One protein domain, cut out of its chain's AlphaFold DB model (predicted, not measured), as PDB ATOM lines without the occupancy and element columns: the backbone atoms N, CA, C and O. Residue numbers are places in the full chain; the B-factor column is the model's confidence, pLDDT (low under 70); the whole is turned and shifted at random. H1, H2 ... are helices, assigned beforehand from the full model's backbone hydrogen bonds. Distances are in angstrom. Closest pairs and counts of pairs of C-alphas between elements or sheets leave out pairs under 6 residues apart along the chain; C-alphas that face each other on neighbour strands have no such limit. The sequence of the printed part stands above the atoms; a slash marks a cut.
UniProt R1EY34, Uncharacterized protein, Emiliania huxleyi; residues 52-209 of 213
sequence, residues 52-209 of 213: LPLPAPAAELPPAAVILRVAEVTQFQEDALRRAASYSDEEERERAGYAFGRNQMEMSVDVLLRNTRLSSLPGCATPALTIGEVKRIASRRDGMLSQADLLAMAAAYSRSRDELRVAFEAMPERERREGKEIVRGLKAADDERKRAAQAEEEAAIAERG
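What this domain is: This is residues 52 to 209 of the 213 residues of an uncharacterized protein of Emiliania huxleyi (UniProt R1EY34). Four helices, H1, H3, H4 and H5, lie side by side in a bundle, and a long straight helix, H6, slants away from one end of it like an arm, making a V with H1. The short H2 sits beyond the other end of the bundle, and the last residues, 191 to 209, stick out free. The bundle is up and down, each of its helices running against the one before it in the chain, and its ring is loosely closed between H1 and H3. The printed part has 158 residues with six named helices, H1 to H6 in order, and no named strand; its class is all helix. It is only just compact, close to loose, with a radius of gyration of the C-alphas of 17.9 A, and flat, spanning 50 by 49 by 22 A.

How they stand to each other: Go from residue 52 to H1, residues 63 to 85, and compare it with H5, residues 147 to 169: they touch, closest at the C-alphas of Glu 78 and Ala 154, 4.4 A apart, at a shallow tilt of 21 degrees, opposite ways. H2, residues 90 to 95, is close to H1 but not clearly touching; the closest C-alphas, of Ala 84 and Arg 93, are 6.2 A apart. H3, residues 102 to 116, and H4, residues 125 to 138, form a helical hairpin, closest at the C-alphas of Glu 106 and Lys 135, 4.8 A apart. H4 and H5 form the next helical hairpin, at a shallow tilt of 10 degrees, with the C-alphas of Pro 127 and Ser 160 closest at 4.6 A. H1 and H3 are close but not clearly touching, 6.7 A between the closest C-alphas, of Val 66 and Thr 116; H3 and H5 are apart. Look last at H6, residues 173 to 207: its residues 175 to 183 alone touch H1, at residues 63 to 69 alone, closest at the C-alphas of Ala 65 and Gly 179, 4.1 A apart, at a steep tilt of 53 degrees, the same way. In H1, H2, H3, H5 and H6 every O i to N i+4 pair is within hydrogen-bond range; in H4 8 of 10 are.

Where its parts are: Find C-alpha 63 at (305.357, 188.459, 399.549); from there H1 runs 32.5 A. H2 is 8.6 A long, H3 21.3 A, H4 20.6 A and H5 33.2 A. H6 runs 51.1 A, from C-alpha 173 at (304.293, 189.838, 412.270) to C-alpha 207 at (276.435, 216.709, 378.879).

The domain as a whole: The C-alphas of Ala 170 and Gly 209 are the two farthest apart, at 56.3 A. The printed part has no cut, and no link between its helices is long. Confidence is low, with pLDDT under 70, at residues 52 to 59.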
ATOM      1  N   LEU A  52     290.674 190.662 385.880       50.44
ATOM      2  CA  LEU A  52     291.039 191.795 386.729       50.44
ATOM      3  C   LEU A  52     292.559 192.010 386.641       50.44
ATOM      4  O   LEU A  52     293.323 191.146 387.089       50.44
ATOM      5  N   PRO A  53     293.021 193.130 386.053       49.31
ATOM      6  CA  PRO A  53     294.438 193.415 386.004       49.31
ATOM      7  C   PRO A  53     294.902 193.593 387.446       49.31
ATOM      8  O   PRO A  53     294.380 194.436 388.174       49.31
ATOM      9  N   LEU A  54     295.868 192.782 387.881       53.78
ATOM     10  CA  LEU A  54     296.615 193.090 389.095       53.78
ATOM     11  C   LEU A  54     297.290 194.454 388.862       53.78
ATOM     12  O   LEU A  54     298.085 194.567 387.925       53.78
ATOM     13  N   PRO A  55     296.956 195.503 389.639       50.44
ATOM     14  CA  PRO A  55     297.633 196.782 389.507       50.44
ATOM     15  C   PRO A  55     299.090 196.594 389.954       50.44
ATOM     16  O   PRO A  55     299.335 196.130 391.065       50.44
ATOM     17  N   ALA A  56     300.021 196.956 389.067       50.16
ATOM     18  CA  ALA A  56     301.467 196.701 389.124       50.16
ATOM     19  C   ALA A  56     301.876 195.222 388.920       50.16
ATOM     20  O   ALA A  56     301.177 194.304 389.359       50.16
ATOM     21  N   PRO A  57     303.016 194.947 388.248       55.06
ATOM     22  CA  PRO A  57     303.548 193.593 388.208       55.06
ATOM     23  C   PRO A  57     303.793 193.145 389.651       55.06
ATOM     24  O   PRO A  57     304.525 193.798 390.392       55.06
ATOM     25  N   ALA A  58     303.216 192.011 390.059       54.97
ATOM     26  CA  ALA A  58     303.383 191.479 391.416       54.97
ATOM     27  C   ALA A  58     304.861 191.219 391.797       54.97
ATOM     28  O   ALA A  58     305.157 190.973 392.960       54.97
ATOM     29  N   ALA A  59     305.784 191.336 390.835       52.62
ATOM     30  CA  ALA A  59     307.228 191.375 391.031       52.62
ATOM     31  C   ALA A  59     307.728 192.521 391.937       52.62
ATOM     32  O   ALA A  59     308.847 192.421 392.432       52.62
ATOM     33  N   GLU A  60     306.941 193.578 392.168       79.25
ATOM     34  CA  GLU A  60     307.340 194.711 393.024       79.25
ATOM     35  C   GLU A  60     306.693 194.704 394.418       79.25
ATOM     36  O   GLU A  60     307.059 195.507 395.275       79.25
ATOM     37  N   LEU A  61     305.739 193.804 394.676       89.31
ATOM     38  CA  LEU A  61     305.044 193.744 395.959       89.31
ATOM     39  C   LEU A  61     305.768 192.812 396.941       89.31
ATOM     40  O   LEU A  61     306.268 191.759 396.536       89.31
ATOM     41  N   PRO A  62     305.781 193.131 398.249       94.31
ATOM     42  CA  PRO A  62     306.304 192.203 399.237       94.31
ATOM     43  C   PRO A  62     305.454 190.921 399.273       94.31
ATOM     44  O   PRO A  62     304.234 190.992 399.074       94.31
ATOM     45  N   PRO A  63     306.049 189.751 399.582       95.88
ATOM     46  CA  PRO A  63     305.357 188.459 399.549       95.88
ATOM     47  C   PRO A  63     304.020 188.442 400.299       95.88
ATOM     48  O   PRO A  63     303.024 187.946 399.777       95.88
ATOM     49  N   ALA A  64     303.965 189.060 401.482       97.25
ATOM     50  CA  ALA A  64     302.753 189.167 402.290       97.25
ATOM     51  C   ALA A  64     301.603 189.879 401.550       97.25
ATOM     52  O   ALA A  64     300.454 189.446 401.625       97.25
ATOM     53  N   ALA A  65     301.901 190.946 400.800       95.75
ATOM     54  CA  ALA A  65     300.908 191.656 399.995       95.75
ATOM     55  C   ALA A  65     300.449 190.815 398.795       95.75
ATOM     56  O   ALA A  65     299.256 190.791 398.492       95.75
ATOM     57  N   VAL A  66     301.364 190.085 398.145       95.25
ATOM     58  CA  VAL A  66     301.016 189.173 397.040       95.25
ATOM     59  C   VAL A  66     300.057 188.087 397.523       95.25
ATOM     60  O   VAL A  66     299.015 187.891 396.905       95.25
ATOM     61  N   ILE A  67     300.352 187.433 398.653       97.25
ATOM     62  CA  ILE A  67     299.500 186.379 399.231       97.25
ATOM     63  C   ILE A  67     298.083 186.901 399.497       97.25
ATOM     64  O   ILE A  67     297.109 186.274 399.079       97.25
ATOM     65  N   LEU A  68     297.957 188.074 400.124       96.94
ATOM     66  CA  LEU A  68     296.659 188.701 400.387       96.94
ATOM     67  C   LEU A  68     295.901 189.033 399.095       96.94
ATOM     68  O   LEU A  68     294.702 188.775 398.999       96.94
ATOM     69  N   ARG A  69     296.586 189.557 398.072       94.38
ATOM     70  CA  ARG A  69     295.956 189.857 396.779       94.38
ATOM     71  C   ARG A  69     295.499 188.603 396.051       94.38
ATOM     72  O   ARG A  69     294.410 188.603 395.486       94.38
ATOM     73  N   VAL A  70     296.279 187.526 396.091       95.44
ATOM     74  CA  VAL A  70     295.847 186.242 395.531       95.44
ATOM     75  C   VAL A  70     294.649 185.692 396.306       95.44
ATOM     76  O   VAL A  70     293.701 185.221 395.682       95.44
ATOM     77  N   ALA A  71     294.622 185.804 397.635       96.69
ATOM     78  CA  ALA A  71     293.469 185.387 398.438       96.69
ATOM     79  C   ALA A  71     292.180 186.148 398.054       96.69
ATOM     80  O   ALA A  71     291.112 185.549 397.948       96.69
ATOM     81  N   GLU A  72     292.277 187.448 397.774       94.06
ATOM     82  CA  GLU A  72     291.145 188.260 397.306       94.06
ATOM     83  C   GLU A  72     290.685 187.869 395.898       94.06
ATOM     84  O   GLU A  72     289.488 187.717 395.655       94.06
ATOM     85  N   VAL A  73     291.628 187.674 394.968       93.06
ATOM     86  CA  VAL A  73     291.308 187.236 393.602       93.06
ATOM     87  C   VAL A  73     290.655 185.858 393.631       93.06
ATOM     88  O   VAL A  73     289.620 185.666 393.003       93.06
ATOM     89  N   THR A  74     291.202 184.906 394.387       94.06
ATOM     90  CA  THR A  74     290.632 183.553 394.504       94.06
ATOM     91  C   THR A  74     289.246 183.559 395.150       94.06
ATOM     92  O   THR A  74     288.385 182.809 394.703       94.06
ATOM     93  N   GLN A  75     288.978 184.440 396.120       95.88
ATOM     94  CA  GLN A  75     287.625 184.633 396.648       95.88
ATOM     95  C   GLN A  75     286.660 185.160 395.582       95.88
ATOM     96  O   GLN A  75     285.586 184.597 395.399       95.88
ATOM     97  N   PHE A  76     287.050 186.203 394.849       92.94
ATOM     98  CA  PHE A  76     286.214 186.754 393.786       92.94
ATOM     99  C   PHE A  76     285.874 185.698 392.719       92.94
ATOM    100  O   PHE A  76     284.729 185.583 392.282       92.94
ATOM    101  N   GLN A  77     286.876 184.906 392.338       93.69
ATOM    102  CA  GLN A  77     286.760 183.796 391.394       93.69
ATOM    103  C   GLN A  77     285.829 182.695 391.910       93.69
ATOM    104  O   GLN A  77     284.941 182.243 391.189       93.69
ATOM    105  N   GLU A  78     285.978 182.299 393.177       95.62
ATOM    106  CA  GLU A  78     285.074 181.356 393.835       95.62
ATOM    107  C   GLU A  78     283.620 181.845 393.776       95.62
ATOM    108  O   GLU A  78     282.742 181.107 393.327       95.62
ATOM    109  N   ASP A  79     283.365 183.088 394.184       94.31
ATOM    110  CA  ASP A  79     282.016 183.656 394.230       94.31
ATOM    111  C   ASP A  79     281.387 183.741 392.832       94.31
ATOM    112  O   ASP A  79     280.181 183.540 392.662       94.31
ATOM    113  N   ALA A  80     282.186 184.053 391.810       91.69
ATOM    114  CA  ALA A  80     281.737 184.079 390.421       91.69
ATOM    115  C   ALA A  80     281.370 182.673 389.916       91.69
ATOM    116  O   ALA A  80     280.313 182.497 389.312       91.69
ATOM    117  N   LEU A  81     282.187 181.661 390.219       95.06
ATOM    118  CA  LEU A  81     281.926 180.271 389.838       95.06
ATOM    119  C   LEU A  81     280.713 179.683 390.565       95.06
ATOM    120  O   LEU A  81     279.909 178.991 389.944       95.06
ATOM    121  N   ARG A  82     280.534 179.984 391.857       96.12
ATOM    122  CA  ARG A  82     279.349 179.553 392.619       96.12
ATOM    123  C   ARG A  82     278.069 180.177 392.075       96.12
ATOM    124  O   ARG A  82     277.080 179.468 391.929       96.12
ATOM    125  N   ARG A  83     278.099 181.469 391.732       93.12
ATOM    126  CA  ARG A  83     276.974 182.147 391.067       93.12
ATOM    127  C   ARG A  83     276.700 181.569 389.684       93.12
ATOM    128  O   ARG A  83     275.555 181.313 389.349       93.12
ATOM    129  N   ALA A  84     277.732 181.289 388.895       91.75
ATOM    130  CA  ALA A  84     277.552 180.622 387.608       91.75
ATOM    131  C   ALA A  84     276.929 179.227 387.763       91.75
ATOM    132  O   ALA A  84     276.115 178.819 386.943       91.75
ATOM    133  N   ALA A  85     277.291 178.506 388.825       93.94
ATOM    134  CA  ALA A  85     276.758 177.184 389.120       93.94
ATOM    135  C   ALA A  85     275.332 177.200 389.693       93.94
ATOM    136  O   ALA A  85     274.725 176.134 389.768       93.94
ATOM    137  N   SER A  86     274.790 178.348 390.124       94.06
ATOM    138  CA  SER A  86     273.404 178.417 390.612       94.06
ATOM    139  C   SER A  86     272.367 178.485 389.493       94.06
ATOM    140  O   SER A  86     271.190 178.264 389.765       94.06
ATOM    141  N   TYR A  87     272.783 178.779 388.260       91.44
ATOM    142  CA  TYR A  87     271.900 178.749 387.096       91.44
ATOM    143  C   TYR A  87     271.651 177.313 386.647       91.44
ATOM    144  O   TYR A  87     272.553 176.471 386.674       91.44
ATOM    145  N   SER A  88     270.404 177.041 386.272       81.81
ATOM    146  CA  SER A  88     269.940 175.683 385.979       81.81
ATOM    147  C   SER A  88     270.267 175.238 384.556       81.81
ATOM    148  O   SER A  88     270.469 174.047 384.313       81.81
ATOM    149  N   ASP A  89     270.380 176.196 383.638       86.88
ATOM    150  CA  ASP A  89     270.694 175.959 382.240       86.88
ATOM    151  C   ASP A  89     271.837 176.865 381.741       86.88
ATOM    152  O   ASP A  89     272.221 177.864 382.358       86.88
ATOM    153  N   GLU A  90     272.454 176.453 380.632       84.19
ATOM    154  CA  GLU A  90     273.603 177.144 380.049       84.19
ATOM    155  C   GLU A  90     273.231 178.490 379.428       84.19
ATOM    156  O   GLU A  90     274.003 179.437 379.543       84.19
ATOM    157  N   GLU A  91     272.045 178.596 378.839       85.75
ATOM    158  CA  GLU A  91     271.586 179.791 378.137       85.75
ATOM    159  C   GLU A  91     271.259 180.927 379.120       85.75
ATOM    160  O   GLU A  91     271.602 182.084 378.894       85.75
ATOM    161  N   GLU A  92     270.640 180.602 380.250       86.69
ATOM    162  CA  GLU A  92     270.384 181.489 381.379       86.69
ATOM    163  C   GLU A  92     271.702 182.001 381.953       86.69
ATOM    164  O   GLU A  92     271.861 183.202 382.176       86.69
ATOM    165  N   ARG A  93     272.681 181.111 382.119       86.25
ATOM    166  CA  ARG A  93     274.024 181.477 382.563       86.25
ATOM    167  C   ARG A  93     274.718 182.405 381.565       86.25
ATOM    168  O   ARG A  93     275.335 183.380 381.992       86.25
ATOM    169  N   GLU A  94     274.615 182.145 380.263       84.50
ATOM    170  CA  GLU A  94     275.145 183.023 379.213       84.50
ATOM    171  C   GLU A  94     274.461 184.395 379.212       84.50
ATOM    172  O   GLU A  94     275.148 185.418 379.215       84.50
ATOM    173  N   ARG A  95     273.125 184.433 379.302       84.12
ATOM    174  CA  ARG A  95     272.323 185.666 379.389       84.12
ATOM    175  C   ARG A  95     272.631 186.474 380.650       84.12
ATOM    176  O   ARG A  95     272.719 187.697 380.585       84.12
ATOM    177  N   ALA A  96     272.848 185.801 381.777       81.31
ATOM    178  CA  ALA A  96     273.300 186.409 383.030       81.31
ATOM    179  C   ALA A  96     274.786 186.815 382.996       81.31
ATOM    180  O   ALA A  96     275.292 187.440 383.930       81.31
ATOM    181  N   GLY A  97     275.491 186.458 381.923       81.81
ATOM    182  CA  GLY A  97     276.863 186.841 381.670       81.81
ATOM    183  C   GLY A  97     277.920 185.931 382.296       81.81
ATOM    184  O   GLY A  97     279.108 186.227 382.207       81.81
ATOM    185  N   TYR A  98     277.536 184.811 382.885       82.38
ATOM    186  CA  TYR A  98     278.418 183.886 383.594       82.38
ATOM    187  C   TYR A  98     278.906 182.719 382.717       82.38
ATOM    188  O   TYR A  98     279.124 181.604 383.196       82.38
ATOM    189  N   ALA A  99     279.076 182.969 381.420       80.62
ATOM    190  CA  ALA A  99     279.623 182.003 380.478       80.62
ATOM    191  C   ALA A  99     281.140 181.882 380.669       80.62
ATOM    192  O   ALA A  99     281.896 182.787 380.313       80.62
ATOM    193  N   PHE A 100     281.592 180.767 381.239       80.69
ATOM    194  CA  PHE A 100     283.013 180.507 381.443       80.69
ATOM    195  C   PHE A 100     283.510 179.441 380.473       80.69
ATOM    196  O   PHE A 100     283.249 178.246 380.637       80.69
ATOM    197  N   GLY A 101     284.265 179.885 379.469       86.50
ATOM    198  CA  GLY A 101     284.967 178.988 378.561       86.50
ATOM    199  C   GLY A 101     286.145 178.305 379.255       86.50
ATOM    200  O   GLY A 101     286.877 178.922 380.032       86.50
ATOM    201  N   ARG A 102     286.388 177.032 378.932       89.94
ATOM    202  CA  ARG A 102     287.507 176.254 379.493       89.94
ATOM    203  C   ARG A 102     288.867 176.901 379.227       89.94
ATOM    204  O   ARG A 102     289.632 177.105 380.165       89.94
ATOM    205  N   ASN A 103     289.112 177.325 377.985       88.94
ATOM    206  CA  ASN A 103     290.350 178.012 377.594       88.94
ATOM    207  C   ASN A 103     290.553 179.325 378.358       88.94
ATOM    208  O   ASN A 103     291.676 179.678 378.710       88.94
ATOM    209  N   GLN A 104     289.464 180.046 378.640       87.88
ATOM    210  CA  GLN A 104     289.525 181.280 379.414       87.88
ATOM    211  C   GLN A 104     289.922 181.003 380.866       87.88
ATOM    212  O   GLN A 104     290.764 181.720 381.405       87.88
ATOM    213  N   MET A 105     289.364 179.957 381.485       91.19
ATOM    214  CA  MET A 105     289.744 179.553 382.843       91.19
ATOM    215  C   MET A 105     291.197 179.087 382.917       91.19
ATOM    216  O   MET A 105     291.926 179.507 383.812       91.19
ATOM    217  N   GLU A 106     291.639 178.273 381.959       92.31
ATOM    218  CA  GLU A 106     293.032 177.830 381.873       92.31
ATOM    219  C   GLU A 106     293.992 179.020 381.744       92.31
ATOM    220  O   GLU A 106     294.918 179.160 382.546       92.31
ATOM    221  N   MET A 107     293.721 179.932 380.805       89.56
ATOM    222  CA  MET A 107     294.534 181.129 380.606       89.56
ATOM    223  C   MET A 107     294.521 182.046 381.836       89.56
ATOM    224  O   MET A 107     295.564 182.581 382.205       89.56
ATOM    225  N   SER A 108     293.369 182.225 382.491       89.62
ATOM    226  CA  SER A 108     293.254 183.046 383.704       89.62
ATOM    227  C   SER A 108     294.124 182.490 384.836       89.62
ATOM    228  O   SER A 108     294.888 183.235 385.455       89.62
ATOM    229  N   VAL A 109     294.088 181.171 385.054       93.12
ATOM    230  CA  VAL A 109     294.922 180.493 386.057       93.12
ATOM    231  C   VAL A 109     296.409 180.621 385.724       93.12
ATOM    232  O   VAL A 109     297.201 180.968 386.603       93.12
ATOM    233  N   ASP A 110     296.794 180.401 384.466       92.06
ATOM    234  CA  ASP A 110     298.188 180.534 384.035       92.06
ATOM    235  C   ASP A 110     298.709 181.959 384.230       92.06
ATOM    236  O   ASP A 110     299.807 182.159 384.754       92.06
ATOM    237  N   VAL A 111     297.916 182.963 383.849       89.25
ATOM    238  CA  VAL A 111     298.258 184.376 384.039       89.25
ATOM    239  C   VAL A 111     298.401 184.697 385.524       89.25
ATOM    240  O   VAL A 111     299.390 185.324 385.905       89.25
ATOM    241  N   LEU A 112     297.475 184.239 386.372       92.06
ATOM    242  CA  LEU A 112     297.534 184.458 387.818       92.06
ATOM    243  C   LEU A 112     298.814 183.866 388.421       92.06
ATOM    244  O   LEU A 112     299.566 184.580 389.087       92.06
ATOM    245  N   LEU A 113     299.091 182.584 388.166       93.50
ATOM    246  CA  LEU A 113     300.254 181.892 388.727       93.50
ATOM    247  C   LEU A 113     301.569 182.472 388.199       93.50
ATOM    248  O   LEU A 113     302.495 182.713 388.979       93.50
ATOM    249  N   ARG A 114     301.647 182.765 386.897       91.38
ATOM    250  CA  ARG A 114     302.842 183.349 386.275       91.38
ATOM    251  C   ARG A 114     303.128 184.754 386.794       91.38
ATOM    252  O   ARG A 114     304.279 185.061 387.100       91.38
ATOM    253  N   ASN A 115     302.105 185.602 386.888       88.56
ATOM    254  CA  ASN A 115     302.287 186.997 387.288       88.56
ATOM    255  C   ASN A 115     302.658 187.115 388.766       88.56
ATOM    256  O   ASN A 115     303.459 187.973 389.116       88.56
ATOM    257  N   THR A 116     302.101 186.252 389.618       91.88
ATOM    258  CA  THR A 116     302.310 186.297 391.075       91.88
ATOM    259  C   THR A 116     303.527 185.509 391.536       91.88
ATOM    260  O   THR A 116     304.017 185.753 392.635       91.88
ATOM    261  N   ARG A 117     304.011 184.560 390.718       94.06
ATOM    262  CA  ARG A 117     305.063 183.598 391.090       94.06
ATOM    263  C   ARG A 117     304.761 182.915 392.427       94.06
ATOM    264  O   ARG A 117     305.666 182.664 393.220       94.06
ATOM    265  N   LEU A 118     303.482 182.624 392.674       95.12
ATOM    266  CA  LEU A 118     302.981 182.181 393.975       95.12
ATOM    267  C   LEU A 118     303.747 180.972 394.527       95.12
ATOM    268  O   LEU A 118     304.088 180.950 395.703       95.12
ATOM    269  N   SER A 119     304.089 180.006 393.673       97.25
ATOM    270  CA  SER A 119     304.830 178.799 394.062       97.25
ATOM    271  C   SER A 119     306.226 179.072 394.630       97.25
ATOM    272  O   SER A 119     306.791 178.207 395.291       97.25
ATOM    273  N   SER A 120     306.801 180.241 394.348       96.06
ATOM    274  CA  SER A 120     308.124 180.649 394.828       96.06
ATOM    275  C   SER A 120     308.072 181.430 396.143       96.06
ATOM    276  O   SER A 120     309.126 181.721 396.705       96.06
ATOM    277  N   LEU A 121     306.882 181.791 396.635       96.12
ATOM    278  CA  LEU A 121     306.739 182.501 397.905       96.12
ATOM    279  C   LEU A 121     306.805 181.520 399.095       96.12
ATOM    280  O   LEU A 121     306.379 180.365 398.968       96.12
ATOM    281  N   PRO A 122     307.297 181.960 400.269       95.94
ATOM    282  CA  PRO A 122     307.343 181.125 401.468       95.94
ATOM    283  C   PRO A 122     305.969 180.529 401.811       95.94
ATOM    284  O   PRO A 122     304.968 181.241 401.861       95.94
ATOM    285  N   GLY A 123     305.912 179.210 402.013       97.00
ATOM    286  CA  GLY A 123     304.676 178.495 402.361       97.00
ATOM    287  C   GLY A 123     303.631 178.386 401.241       97.00
ATOM    288  O   GLY A 123     302.561 177.833 401.475       97.00
ATOM    289  N   CYS A 124     303.916 178.868 400.025       98.25
ATOM    290  CA  CYS A 124     302.906 179.025 398.973       98.25
ATOM    291  C   CYS A 124     302.972 177.993 397.829       98.25
ATOM    292  O   CYS A 124     302.210 178.085 396.865       98.25
ATOM    293  N   ALA A 125     303.836 176.979 397.928       98.19
ATOM    294  CA  ALA A 125     303.897 175.902 396.936       98.19
ATOM    295  C   ALA A 125     302.577 175.108 396.859       98.19
ATOM    296  O   ALA A 125     302.048 174.897 395.769       98.19
ATOM    297  N   THR A 126     302.012 174.730 398.010       98.19
ATOM    298  CA  THR A 126     300.729 174.013 398.100       98.19
ATOM    299  C   THR A 126     299.560 174.813 397.511       98.19
ATOM    300  O   THR A 126     298.951 174.310 396.568       98.19
ATOM    301  N   PRO A 127     299.281 176.070 397.926       98.06
ATOM    302  CA  PRO A 127     298.186 176.835 397.328       98.06
ATOM    303  C   PRO A 127     298.358 177.085 395.829       98.06
ATOM    304  O   PRO A 127     297.359 177.122 395.114       98.06
ATOM    305  N   ALA A 128     299.589 177.200 395.317       98.00
ATOM    306  CA  ALA A 128     299.823 177.282 393.877       98.00
ATOM    307  C   ALA A 128     299.413 175.992 393.140       98.00
ATOM    308  O   ALA A 128     298.783 176.064 392.084       98.00
ATOM    309  N   LEU A 129     299.715 174.816 393.705       98.19
ATOM    310  CA  LEU A 129     299.275 173.528 393.158       98.19
ATOM    311  C   LEU A 129     297.750 173.372 393.209       98.19
ATOM    312  O   LEU A 129     297.171 172.890 392.231       98.19
ATOM    313  N   THR A 130     297.118 173.810 394.302       98.31
ATOM    314  CA  THR A 130     295.659 173.801 394.482       98.31
ATOM    315  C   THR A 130     294.968 174.711 393.465       98.31
ATOM    316  O   THR A 130     294.019 174.289 392.813       98.31
ATOM    317  N   ILE A 131     295.478 175.926 393.223       97.69
ATOM    318  CA  ILE A 131     294.981 176.790 392.133       97.69
ATOM    319  C   ILE A 131     295.188 176.115 390.770       97.69
ATOM    320  O   ILE A 131     294.307 176.158 389.912       97.69
ATOM    321  N   GLY A 132     296.311 175.418 390.577       97.06
ATOM    322  CA  GLY A 132     296.571 174.613 389.382       97.06
ATOM    323  C   GLY A 132     295.567 173.471 389.150       97.06
ATOM    324  O   GLY A 132     295.459 172.970 388.029       97.06
ATOM    325  N   GLU A 133     294.793 173.056 390.160       97.31
ATOM    326  CA  GLU A 133     293.681 172.111 389.978       97.31
ATOM    327  C   GLU A 133     292.563 172.693 389.122       97.31
ATOM    328  O   GLU A 133     291.967 171.960 388.339       97.31
ATOM    329  N   VAL A 134     292.315 174.003 389.210       96.12
ATOM    330  CA  VAL A 134     291.310 174.687 388.384       96.12
ATOM    331  C   VAL A 134     291.656 174.524 386.908       96.12
ATOM    332  O   VAL A 134     290.808 174.104 386.123       96.12
ATOM    333  N   LYS A 135     292.927 174.737 386.547       94.19
ATOM    334  CA  LYS A 135     293.430 174.459 385.198       94.19
ATOM    335  C   LYS A 135     293.213 172.995 384.813       94.19
ATOM    336  O   LYS A 135     292.632 172.717 383.773       94.19
ATOM    337  N   ARG A 136     293.582 172.047 385.684       95.44
ATOM    338  CA  ARG A 136     293.367 170.611 385.427       95.44
ATOM    339  C   ARG A 136     291.896 170.252 385.211       95.44
ATOM    340  O   ARG A 136     291.626 169.367 384.411       95.44
ATOM    341  N   ILE A 137     290.953 170.880 385.914       95.62
ATOM    342  CA  ILE A 137     289.512 170.660 385.701       95.62
ATOM    343  C   ILE A 137     289.087 171.256 384.354       95.62
ATOM    344  O   ILE A 137     288.349 170.608 383.610       95.62
ATOM    345  N   ALA A 138     289.581 172.453 384.021       92.81
ATOM    346  CA  ALA A 138     289.272 173.128 382.767       92.81
ATOM    347  C   ALA A 138     289.676 172.274 381.556       92.81
ATOM    348  O   ALA A 138     288.845 172.076 380.674       92.81
ATOM    349  N   SER A 139     290.871 171.676 381.564       92.00
ATOM    350  CA  SER A 139     291.433 170.946 380.416       92.00
ATOM    351  C   SER A 139     290.901 169.509 380.208       92.00
ATOM    352  O   SER A 139     291.379 168.811 379.321       92.00
ATOM    353  N   ARG A 140     289.949 169.006 381.014       87.50
ATOM    354  CA  ARG A 140     289.490 167.592 380.936       87.50
ATOM    355  C   ARG A 140     288.642 167.247 379.711       87.50
ATOM    356  O   ARG A 140     288.532 166.067 379.385       87.50
ATOM    357  N   ARG A 141     287.942 168.223 379.132       81.62
ATOM    358  CA  ARG A 141     286.924 168.033 378.083       81.62
ATOM    359  C   ARG A 141     286.860 169.274 377.200       81.62
ATOM    360  O   ARG A 141     287.289 170.334 377.636       81.62
ATOM    361  N   ASP A 142     286.257 169.149 376.025       79.94
ATOM    362  CA  ASP A 142     285.914 170.293 375.178       79.94
ATOM    363  C   ASP A 142     284.561 170.910 375.577       79.94
ATOM    364  O   ASP A 142     283.769 170.306 376.309       79.94
ATOM    365  N   GLY A 143     284.295 172.128 375.098       82.06
ATOM    366  CA  GLY A 143     283.028 172.840 375.305       82.06
ATOM    367  C   GLY A 143     282.963 173.661 376.595       82.06
ATOM    368  O   GLY A 143     283.988 174.029 377.175       82.06
ATOM    369  N   MET A 144     281.748 173.979 377.039       85.81
ATOM    370  CA  MET A 144     281.532 174.798 378.232       85.81
ATOM    371  C   MET A 144     281.773 174.027 379.532       85.81
ATOM    372  O   MET A 144     281.819 172.790 379.587       85.81
ATOM    373  N   LEU A 145     281.982 174.783 380.609       90.25
ATOM    374  CA  LEU A 145     282.101 174.218 381.946       90.25
ATOM    375  C   LEU A 145     280.738 173.734 382.432       90.25
ATOM    376  O   LEU A 145     279.764 174.486 382.447       90.25
ATOM    377  N   SER A 146     280.672 172.478 382.865       91.81
ATOM    378  CA  SER A 146     279.467 171.951 383.502       91.81
ATOM    379  C   SER A 146     279.285 172.553 384.899       91.81
ATOM    380  O   SER A 146     280.242 173.037 385.506       91.81
ATOM    381  N   GLN A 147     278.075 172.477 385.456       93.31
ATOM    382  CA  GLN A 147     277.820 172.881 386.844       93.31
ATOM    383  C   GLN A 147     278.760 172.165 387.834       93.31
ATOM    384  O   GLN A 147     279.302 172.786 388.747       93.31
ATOM    385  N   ALA A 148     279.008 170.870 387.614       94.44
ATOM    386  CA  ALA A 148     279.929 170.082 388.426       94.44
ATOM    387  C   ALA A 148     281.375 170.598 388.332       94.44
ATOM    388  O   ALA A 148     282.054 170.690 389.355       94.44
ATOM    389  N   ASP A 149     281.831 170.984 387.135       95.44
ATOM    390  CA  ASP A 149     283.159 171.583 386.956       95.44
ATOM    391  C   ASP A 149     283.262 172.920 387.699       95.44
ATOM    392  O   ASP A 149     284.228 173.138 388.426       95.44
ATOM    393  N   LEU A 150     282.249 173.787 387.576       95.38
ATOM    394  CA  LEU A 150     282.213 175.087 388.251       95.38
ATOM    395  C   LEU A 150     282.305 174.945 389.775       95.38
ATOM    396  O   LEU A 150     283.109 175.624 390.414       95.38
ATOM    397  N   LEU A 151     281.528 174.029 390.361       97.12
ATOM    398  CA  LEU A 151     281.560 173.764 391.802       97.12
ATOM    399  C   LEU A 151     282.896 173.160 392.248       97.12
ATOM    400  O   LEU A 151     283.419 173.538 393.299       97.12
ATOM    401  N   ALA A 152     283.479 172.259 391.453       97.62
ATOM    402  CA  ALA A 152     284.785 171.678 391.751       97.62
ATOM    403  C   ALA A 152     285.905 172.734 391.713       97.62
ATOM    404  O   ALA A 152     286.767 172.749 392.595       97.62
ATOM    405  N   MET A 153     285.871 173.644 390.737       97.62
ATOM    406  CA  MET A 153     286.801 174.773 390.645       97.62
ATOM    407  C   MET A 153     286.623 175.754 391.809       97.62
ATOM    408  O   MET A 153     287.609 176.153 392.427       97.62
ATOM    409  N   ALA A 154     285.380 176.095 392.164       97.69
ATOM    410  CA  ALA A 154     285.086 176.942 393.320       97.69
ATOM    411  C   ALA A 154     285.632 176.328 394.622       97.69
ATOM    412  O   ALA A 154     286.249 177.015 395.434       97.69
ATOM    413  N   ALA A 155     285.477 175.012 394.796       98.44
ATOM    414  CA  ALA A 155     286.039 174.300 395.938       98.44
ATOM    415  C   ALA A 155     287.578 174.338 395.959       98.44
ATOM    416  O   ALA A 155     288.163 174.472 397.034       98.44
ATOM    417  N   ALA A 156     288.240 174.249 394.800       98.19
ATOM    418  CA  ALA A 156     289.693 174.398 394.707       98.19
ATOM    419  C   ALA A 156     290.149 175.809 395.117       98.19
ATOM    420  O   ALA A 156     291.080 175.940 395.912       98.19
ATOM    421  N   TYR A 157     289.455 176.863 394.675       98.06
ATOM    422  CA  TYR A 157     289.747 178.227 395.128       98.06
ATOM    423  C   TYR A 157     289.536 178.411 396.635       98.06
ATOM    424  O   TYR A 157     290.400 178.991 397.292       98.06
ATOM    425  N   SER A 158     288.456 177.862 397.204       98.31
ATOM    426  CA  SER A 158     288.222 177.911 398.654       98.31
ATOM    427  C   SER A 158     289.360 177.249 399.434       98.31
ATOM    428  O   SER A 158     289.879 177.852 400.372       98.31
ATOM    429  N   ARG A 159     289.778 176.036 399.036       98.50
ATOM    430  CA  ARG A 159     290.904 175.333 399.679       98.50
ATOM    431  C   ARG A 159     292.195 176.136 399.580       98.50
ATOM    432  O   ARG A 159     292.882 176.316 400.580       98.50
ATOM    433  N   SER A 160     292.492 176.672 398.397       98.31
ATOM    434  CA  SER A 160     293.679 177.501 398.205       98.31
ATOM    435  C   SER A 160     293.656 178.743 399.096       98.31
ATOM    436  O   SER A 160     294.681 179.092 399.670       98.31
ATOM    437  N   ARG A 161     292.501 179.390 399.287       98.00
ATOM    438  CA  ARG A 161     292.386 180.534 400.200       98.00
ATOM    439  C   ARG A 161     292.696 180.149 401.648       98.00
ATOM    440  O   ARG A 161     293.378 180.906 402.337       98.00
ATOM    441  N   ASP A 162     292.230 178.989 402.104       98.50
ATOM    442  CA  ASP A 162     292.559 178.490 403.442       98.50
ATOM    443  C   ASP A 162     294.063 178.220 403.591       98.50
ATOM    444  O   ASP A 162     294.667 178.620 404.589       98.50
ATOM    445  N   GLU A 163     294.687 177.627 402.575       98.50
ATOM    446  CA  GLU A 163     296.133 177.384 402.521       98.50
ATOM    447  C   GLU A 163     296.943 178.692 402.476       98.50
ATOM    448  O   GLU A 163     297.938 178.830 403.188       98.50
ATOM    449  N   LEU A 164     296.496 179.688 401.704       98.44
ATOM    450  CA  LEU A 164     297.095 181.026 401.646       98.44
ATOM    451  C   LEU A 164     297.004 181.740 402.992       98.44
ATOM    452  O   LEU A 164     297.957 182.406 403.394       98.44
ATOM    453  N   ARG A 165     295.887 181.587 403.712       98.50
ATOM    454  CA  ARG A 165     295.747 182.117 405.071       98.50
ATOM    455  C   ARG A 165     296.770 181.479 406.005       98.50
ATOM    456  O   ARG A 165     297.430 182.203 406.737       98.50
ATOM    457  N   VAL A 166     296.944 180.157 405.961       98.44
ATOM    458  CA  VAL A 166     297.966 179.474 406.774       98.44
ATOM    459  C   VAL A 166     299.372 179.973 406.426       98.44
ATOM    460  O   VAL A 166     300.132 180.315 407.330       98.44
ATOM    461  N   ALA A 167     299.702 180.082 405.134       98.19
ATOM    462  CA  ALA A 167     300.993 180.596 404.681       98.19
ATOM    463  C   ALA A 167     301.239 182.037 405.152       98.19
ATOM    464  O   ALA A 167     302.313 182.344 405.663       98.19
ATOM    465  N   PHE A 168     300.227 182.902 405.043       98.44
ATOM    466  CA  PHE A 168     300.287 184.278 405.523       98.44
ATOM    467  C   PHE A 168     300.490 184.344 407.037       98.44
ATOM    468  O   PHE A 168     301.355 185.077 407.503       98.44
ATOM    469  N   GLU A 169     299.724 183.576 407.817       98.31
ATOM    470  CA  GLU A 169     299.805 183.598 409.280       98.31
ATOM    471  C   GLU A 169     301.129 183.027 409.819       98.31
ATOM    472  O   GLU A 169     301.549 183.402 410.915       98.31
ATOM    473  N   ALA A 170     301.827 182.193 409.045       98.06
ATOM    474  CA  ALA A 170     303.166 181.709 409.379       98.06
ATOM    475  C   ALA A 170     304.279 182.759 409.167       98.06
ATOM    476  O   ALA A 170     305.401 182.559 409.633       98.06
ATOM    477  N   MET A 171     304.001 183.869 408.475       98.00
ATOM    478  CA  MET A 171     304.987 184.927 408.237       98.00
ATOM    479  C   MET A 171     305.258 185.763 409.503       98.00
ATOM    480  O   MET A 171     304.369 185.917 410.351       98.00
ATOM    481  N   PRO A 172     306.447 186.390 409.619       98.25
ATOM    482  CA  PRO A 172     306.742 187.322 410.702       98.25
ATOM    483  C   PRO A 172     305.698 188.440 410.805       98.25
ATOM    484  O   PRO A 172     305.256 189.001 409.802       98.25
ATOM    485  N   GLU A 173     305.334 188.827 412.031       98.19
ATOM    486  CA  GLU A 173     304.293 189.838 412.270       98.19
ATOM    487  C   GLU A 173     304.565 191.159 411.543       98.19
ATOM    488  O   GLU A 173     303.651 191.746 410.961       98.19
ATOM    489  N   ARG A 174     305.831 191.590 411.523       98.00
ATOM    490  CA  ARG A 174     306.262 192.797 410.811       98.00
ATOM    491  C   ARG A 174     305.892 192.744 409.326       98.00
ATOM    492  O   ARG A 174     305.317 193.706 408.826       98.00
ATOM    493  N   GLU A 175     306.185 191.632 408.657       97.81
ATOM    494  CA  GLU A 175     305.899 191.441 407.229       97.81
ATOM    495  C   GLU A 175     304.393 191.353 406.969       97.81
ATOM    496  O   GLU A 175     303.886 191.965 406.030       97.81
ATOM    497  N   ARG A 176     303.646 190.657 407.841       98.12
ATOM    498  CA  ARG A 176     302.177 190.604 407.756       98.12
ATOM    499  C   ARG A 176     301.556 191.995 407.862       98.12
ATOM    500  O   ARG A 176     300.633 192.311 407.111       98.12
ATOM    501  N   ARG A 177     302.030 192.819 408.802       98.25
ATOM    502  CA  ARG A 177     301.527 194.185 409.006       98.25
ATOM    503  C   ARG A 177     301.801 195.060 407.787       98.25
ATOM    504  O   ARG A 177     300.867 195.661 407.269       98.25
ATOM    505  N   GLU A 178     303.039 195.059 407.302       96.62
ATOM    506  CA  GLU A 178     303.435 195.793 406.095       96.62
ATOM    507  C   GLU A 178     302.603 195.367 404.875       96.62
ATOM    508  O   GLU A 178     302.042 196.208 404.172       96.62
ATOM    509  N   GLY A 179     302.421 194.057 404.671       95.94
ATOM    510  CA  GLY A 179     301.579 193.534 403.595       95.94
ATOM    511  C   GLY A 179     300.126 194.016 403.680       95.94
ATOM    512  O   GLY A 179     299.560 194.442 402.674       95.94
ATOM    513  N   LYS A 180     299.527 194.009 404.880       97.56
ATOM    514  CA  LYS A 180     298.160 194.518 405.109       97.56
ATOM    515  C   LYS A 180     298.043 196.013 404.811       97.56
ATOM    516  O   LYS A 180     297.047 196.432 404.220       97.56
ATOM    517  N   GLU A 181     299.028 196.810 405.220       96.88
ATOM    518  CA  GLU A 181     299.059 198.257 404.974       96.88
ATOM    519  C   GLU A 181     299.136 198.569 403.478       96.88
ATOM    520  O   GLU A 181     298.332 199.356 402.975       96.88
ATOM    521  N   ILE A 182     300.022 197.886 402.747       94.12
ATOM    522  CA  ILE A 182     300.158 198.041 401.294       94.12
ATOM    523  C   ILE A 182     298.857 197.673 400.582       94.12
ATOM    524  O   ILE A 182     298.360 198.451 399.770       94.12
ATOM    525  N   VAL A 183     298.259 196.522 400.907       93.44
ATOM    526  CA  VAL A 183     297.002 196.090 400.272       93.44
ATOM    527  C   VAL A 183     295.858 197.056 400.574       93.44
ATOM    528  O   VAL A 183     295.063 197.359 399.684       93.44
ATOM    529  N   ARG A 184     295.787 197.601 401.795       93.88
ATOM    530  CA  ARG A 184     294.812 198.646 402.138       93.88
ATOM    531  C   ARG A 184     295.023 199.910 401.301       93.88
ATOM    532  O   ARG A 184     294.045 200.462 400.807       93.88
ATOM    533  N   GLY A 185     296.271 200.342 401.122       90.50
ATOM    534  CA  GLY A 185     296.612 201.491 400.280       90.50
ATOM    535  C   GLY A 185     296.225 201.281 398.815       90.50
ATOM    536  O   GLY A 185     295.594 202.148 398.215       90.50
ATOM    537  N   LEU A 186     296.521 200.101 398.259       88.38
ATOM    538  CA  LEU A 186     296.129 199.735 396.893       88.38
ATOM    539  C   LEU A 186     294.608 199.764 396.711       88.38
ATOM    540  O   LEU A 186     294.127 200.326 395.731       88.38
ATOM    541  N   LYS A 187     293.852 199.223 397.673       87.94
ATOM    542  CA  LYS A 187     292.382 199.258 397.652       87.94
ATOM    543  C   LYS A 187     291.832 200.679 397.678       87.94
ATOM    544  O   LYS A 187     290.987 201.012 396.859       87.94
ATOM    545  N   ALA A 188     292.345 201.526 398.569       88.94
ATOM    546  CA  ALA A 188     291.915 202.919 398.645       88.94
ATOM    547  C   ALA A 188     292.156 203.665 397.319       88.94
ATOM    548  O   ALA A 188     291.277 204.389 396.854       88.94
ATOM    549  N   ALA A 189     293.309 203.431 396.682       85.06
ATOM    550  CA  ALA A 189     293.630 204.002 395.375       85.06
ATOM    551  C   ALA A 189     292.738 203.445 394.248       85.06
ATOM    552  O   ALA A 189     292.298 204.195 393.379       85.06
ATOM    553  N   ASP A 190     292.443 202.140 394.254       83.19
ATOM    554  CA  ASP A 190     291.496 201.523 393.315       83.19
ATOM    555  C   ASP A 190     290.092 202.130 393.450       83.19
ATOM    556  O   ASP A 190     289.457 202.449 392.444       83.19
ATOM    557  N   ASP A 191     289.616 202.324 394.678       84.31
ATOM    558  CA  ASP A 191     288.290 202.876 394.956       84.31
ATOM    559  C   ASP A 191     288.193 204.362 394.594       84.31
ATOM    560  O   ASP A 191     287.151 204.825 394.132       84.31
ATOM    561  N   GLU A 192     289.271 205.126 394.769       87.12
ATOM    562  CA  GLU A 192     289.354 206.506 394.285       87.12
ATOM    563  C   GLU A 192     289.301 206.579 392.757       87.12
ATOM    564  O   GLU A 192     288.510 207.350 392.213       87.12
ATOM    565  N   ARG A 193     290.051 205.717 392.057       84.50
ATOM    566  CA  ARG A 193     290.004 205.633 390.589       84.50
ATOM    567  C   ARG A 193     288.616 205.274 390.070       84.50
ATOM    568  O   ARG A 193     288.159 205.877 389.106       84.50
ATOM    569  N   LYS A 194     287.938 204.314 390.706       83.88
ATOM    570  CA  LYS A 194     286.570 203.929 390.329       83.88
ATOM    571  C   LYS A 194     285.588 205.081 390.512       83.88
ATOM    572  O   LYS A 194     284.804 205.338 389.608       83.88
ATOM    573  N   ARG A 195     285.660 205.794 391.643       88.81
ATOM    574  CA  ARG A 195     284.814 206.970 391.900       88.81
ATOM    575  C   ARG A 195     285.060 208.084 390.883       88.81
ATOM    576  O   ARG A 195     284.101 208.676 390.408       88.81
ATOM    577  N   ALA A 196     286.319 208.339 390.526       88.12
ATOM    578  CA  ALA A 196     286.660 209.322 389.499       88.12
ATOM    579  C   ALA A 196     286.093 208.930 388.124       88.12
ATOM    580  O   ALA A 196     285.429 209.742 387.490       88.12
ATOM    581  N   ALA A 197     286.268 207.671 387.705       87.12
ATOM    582  CA  ALA A 197     285.737 207.179 386.434       87.12
ATOM    583  C   ALA A 197     284.199 207.235 386.368       87.12
ATOM    584  O   ALA A 197     283.644 207.600 385.337       87.12
ATOM    585  N   GLN A 198     283.512 206.916 387.471       87.69
ATOM    586  CA  GLN A 198     282.052 207.032 387.563       87.69
ATOM    587  C   GLN A 198     281.588 208.488 387.458       87.69
ATOM    588  O   GLN A 198     280.671 208.775 386.699       87.69
ATOM    589  N   ALA A 199     282.251 209.412 388.157       90.38
ATOM    590  CA  ALA A 199     281.920 210.833 388.078       90.38
ATOM    591  C   ALA A 199     282.138 211.402 386.663       90.38
ATOM    592  O   ALA A 199     281.336 212.206 386.191       90.38
ATOM    593  N   GLU A 200     283.196 210.971 385.967       89.31
ATOM    594  CA  GLU A 200     283.441 211.336 384.566       89.31
ATOM    595  C   GLU A 200     282.362 210.775 383.626       89.31
ATOM    596  O   GLU A 200     281.888 211.488 382.740       89.31
ATOM    597  N   GLU A 201     281.939 209.524 383.825       89.81
ATOM    598  CA  GLU A 201     280.864 208.905 383.043       89.81
ATOM    599  C   GLU A 201     279.516 209.606 383.272       89.81
ATOM    600  O   GLU A 201     278.827 209.945 382.309       89.81
ATOM    601  N   GLU A 202     279.166 209.904 384.526       88.31
ATOM    602  CA  GLU A 202     277.953 210.647 384.884       88.31
ATOM    603  C   GLU A 202     277.952 212.062 384.290       88.31
ATOM    604  O   GLU A 202     276.942 212.497 383.725       88.31
ATOM    605  N   ALA A 203     279.088 212.765 384.346       89.19
ATOM    606  CA  ALA A 203     279.242 214.075 383.722       89.19
ATOM    607  C   ALA A 203     279.071 213.998 382.195       89.19
ATOM    608  O   ALA A 203     278.359 214.818 381.611       89.19
ATOM    609  N   ALA A 204     279.647 212.979 381.549       88.50
ATOM    610  CA  ALA A 204     279.511 212.768 380.110       88.50
ATOM    611  C   ALA A 204     278.072 212.411 379.688       88.50
ATOM    612  O   ALA A 204     277.621 212.822 378.616       88.50
ATOM    613  N   ILE A 205     277.330 211.659 380.510       86.69
ATOM    614  CA  ILE A 205     275.907 211.361 380.277       86.69
ATOM    615  C   ILE A 205     275.063 212.634 380.417       86.69
ATOM    616  O   ILE A 205     274.202 212.891 379.570       86.69
ATOM    617  N   ALA A 206     275.338 213.449 381.441       85.50
ATOM    618  CA  ALA A 206     274.651 214.718 381.668       85.50
ATOM    619  C   ALA A 206     274.864 215.706 380.509       85.50
ATOM    620  O   ALA A 206     273.900 216.302 380.028       85.50
ATOM    621  N   GLU A 207     276.096 215.829 380.006       85.62
ATOM    622  CA  GLU A 207     276.435 216.709 378.879       85.62
ATOM    623  C   GLU A 207     275.765 216.272 377.564       85.62
ATOM    624  O   GLU A 207     275.369 217.106 376.751       85.62
ATOM    625  N   ARG A 208     275.554 214.964 377.366       87.06
ATOM    626  CA  ARG A 208     274.862 214.420 376.182       87.06
ATOM    627  C   ARG A 208     273.341 214.588 376.211       87.06
ATOM    628  O   ARG A 208     272.681 214.176 375.260       87.06
ATOM    629  N   GLY A 209     272.773 215.158 377.276       71.38
ATOM    630  CA  GLY A 209     271.327 215.365 377.398       71.38
ATOM    631  C   GLY A 209     270.515 214.065 377.455       71.38
ATOM    632  O   GLY A 209     269.313 214.084 377.208       71.38
TER     633      GLY A 209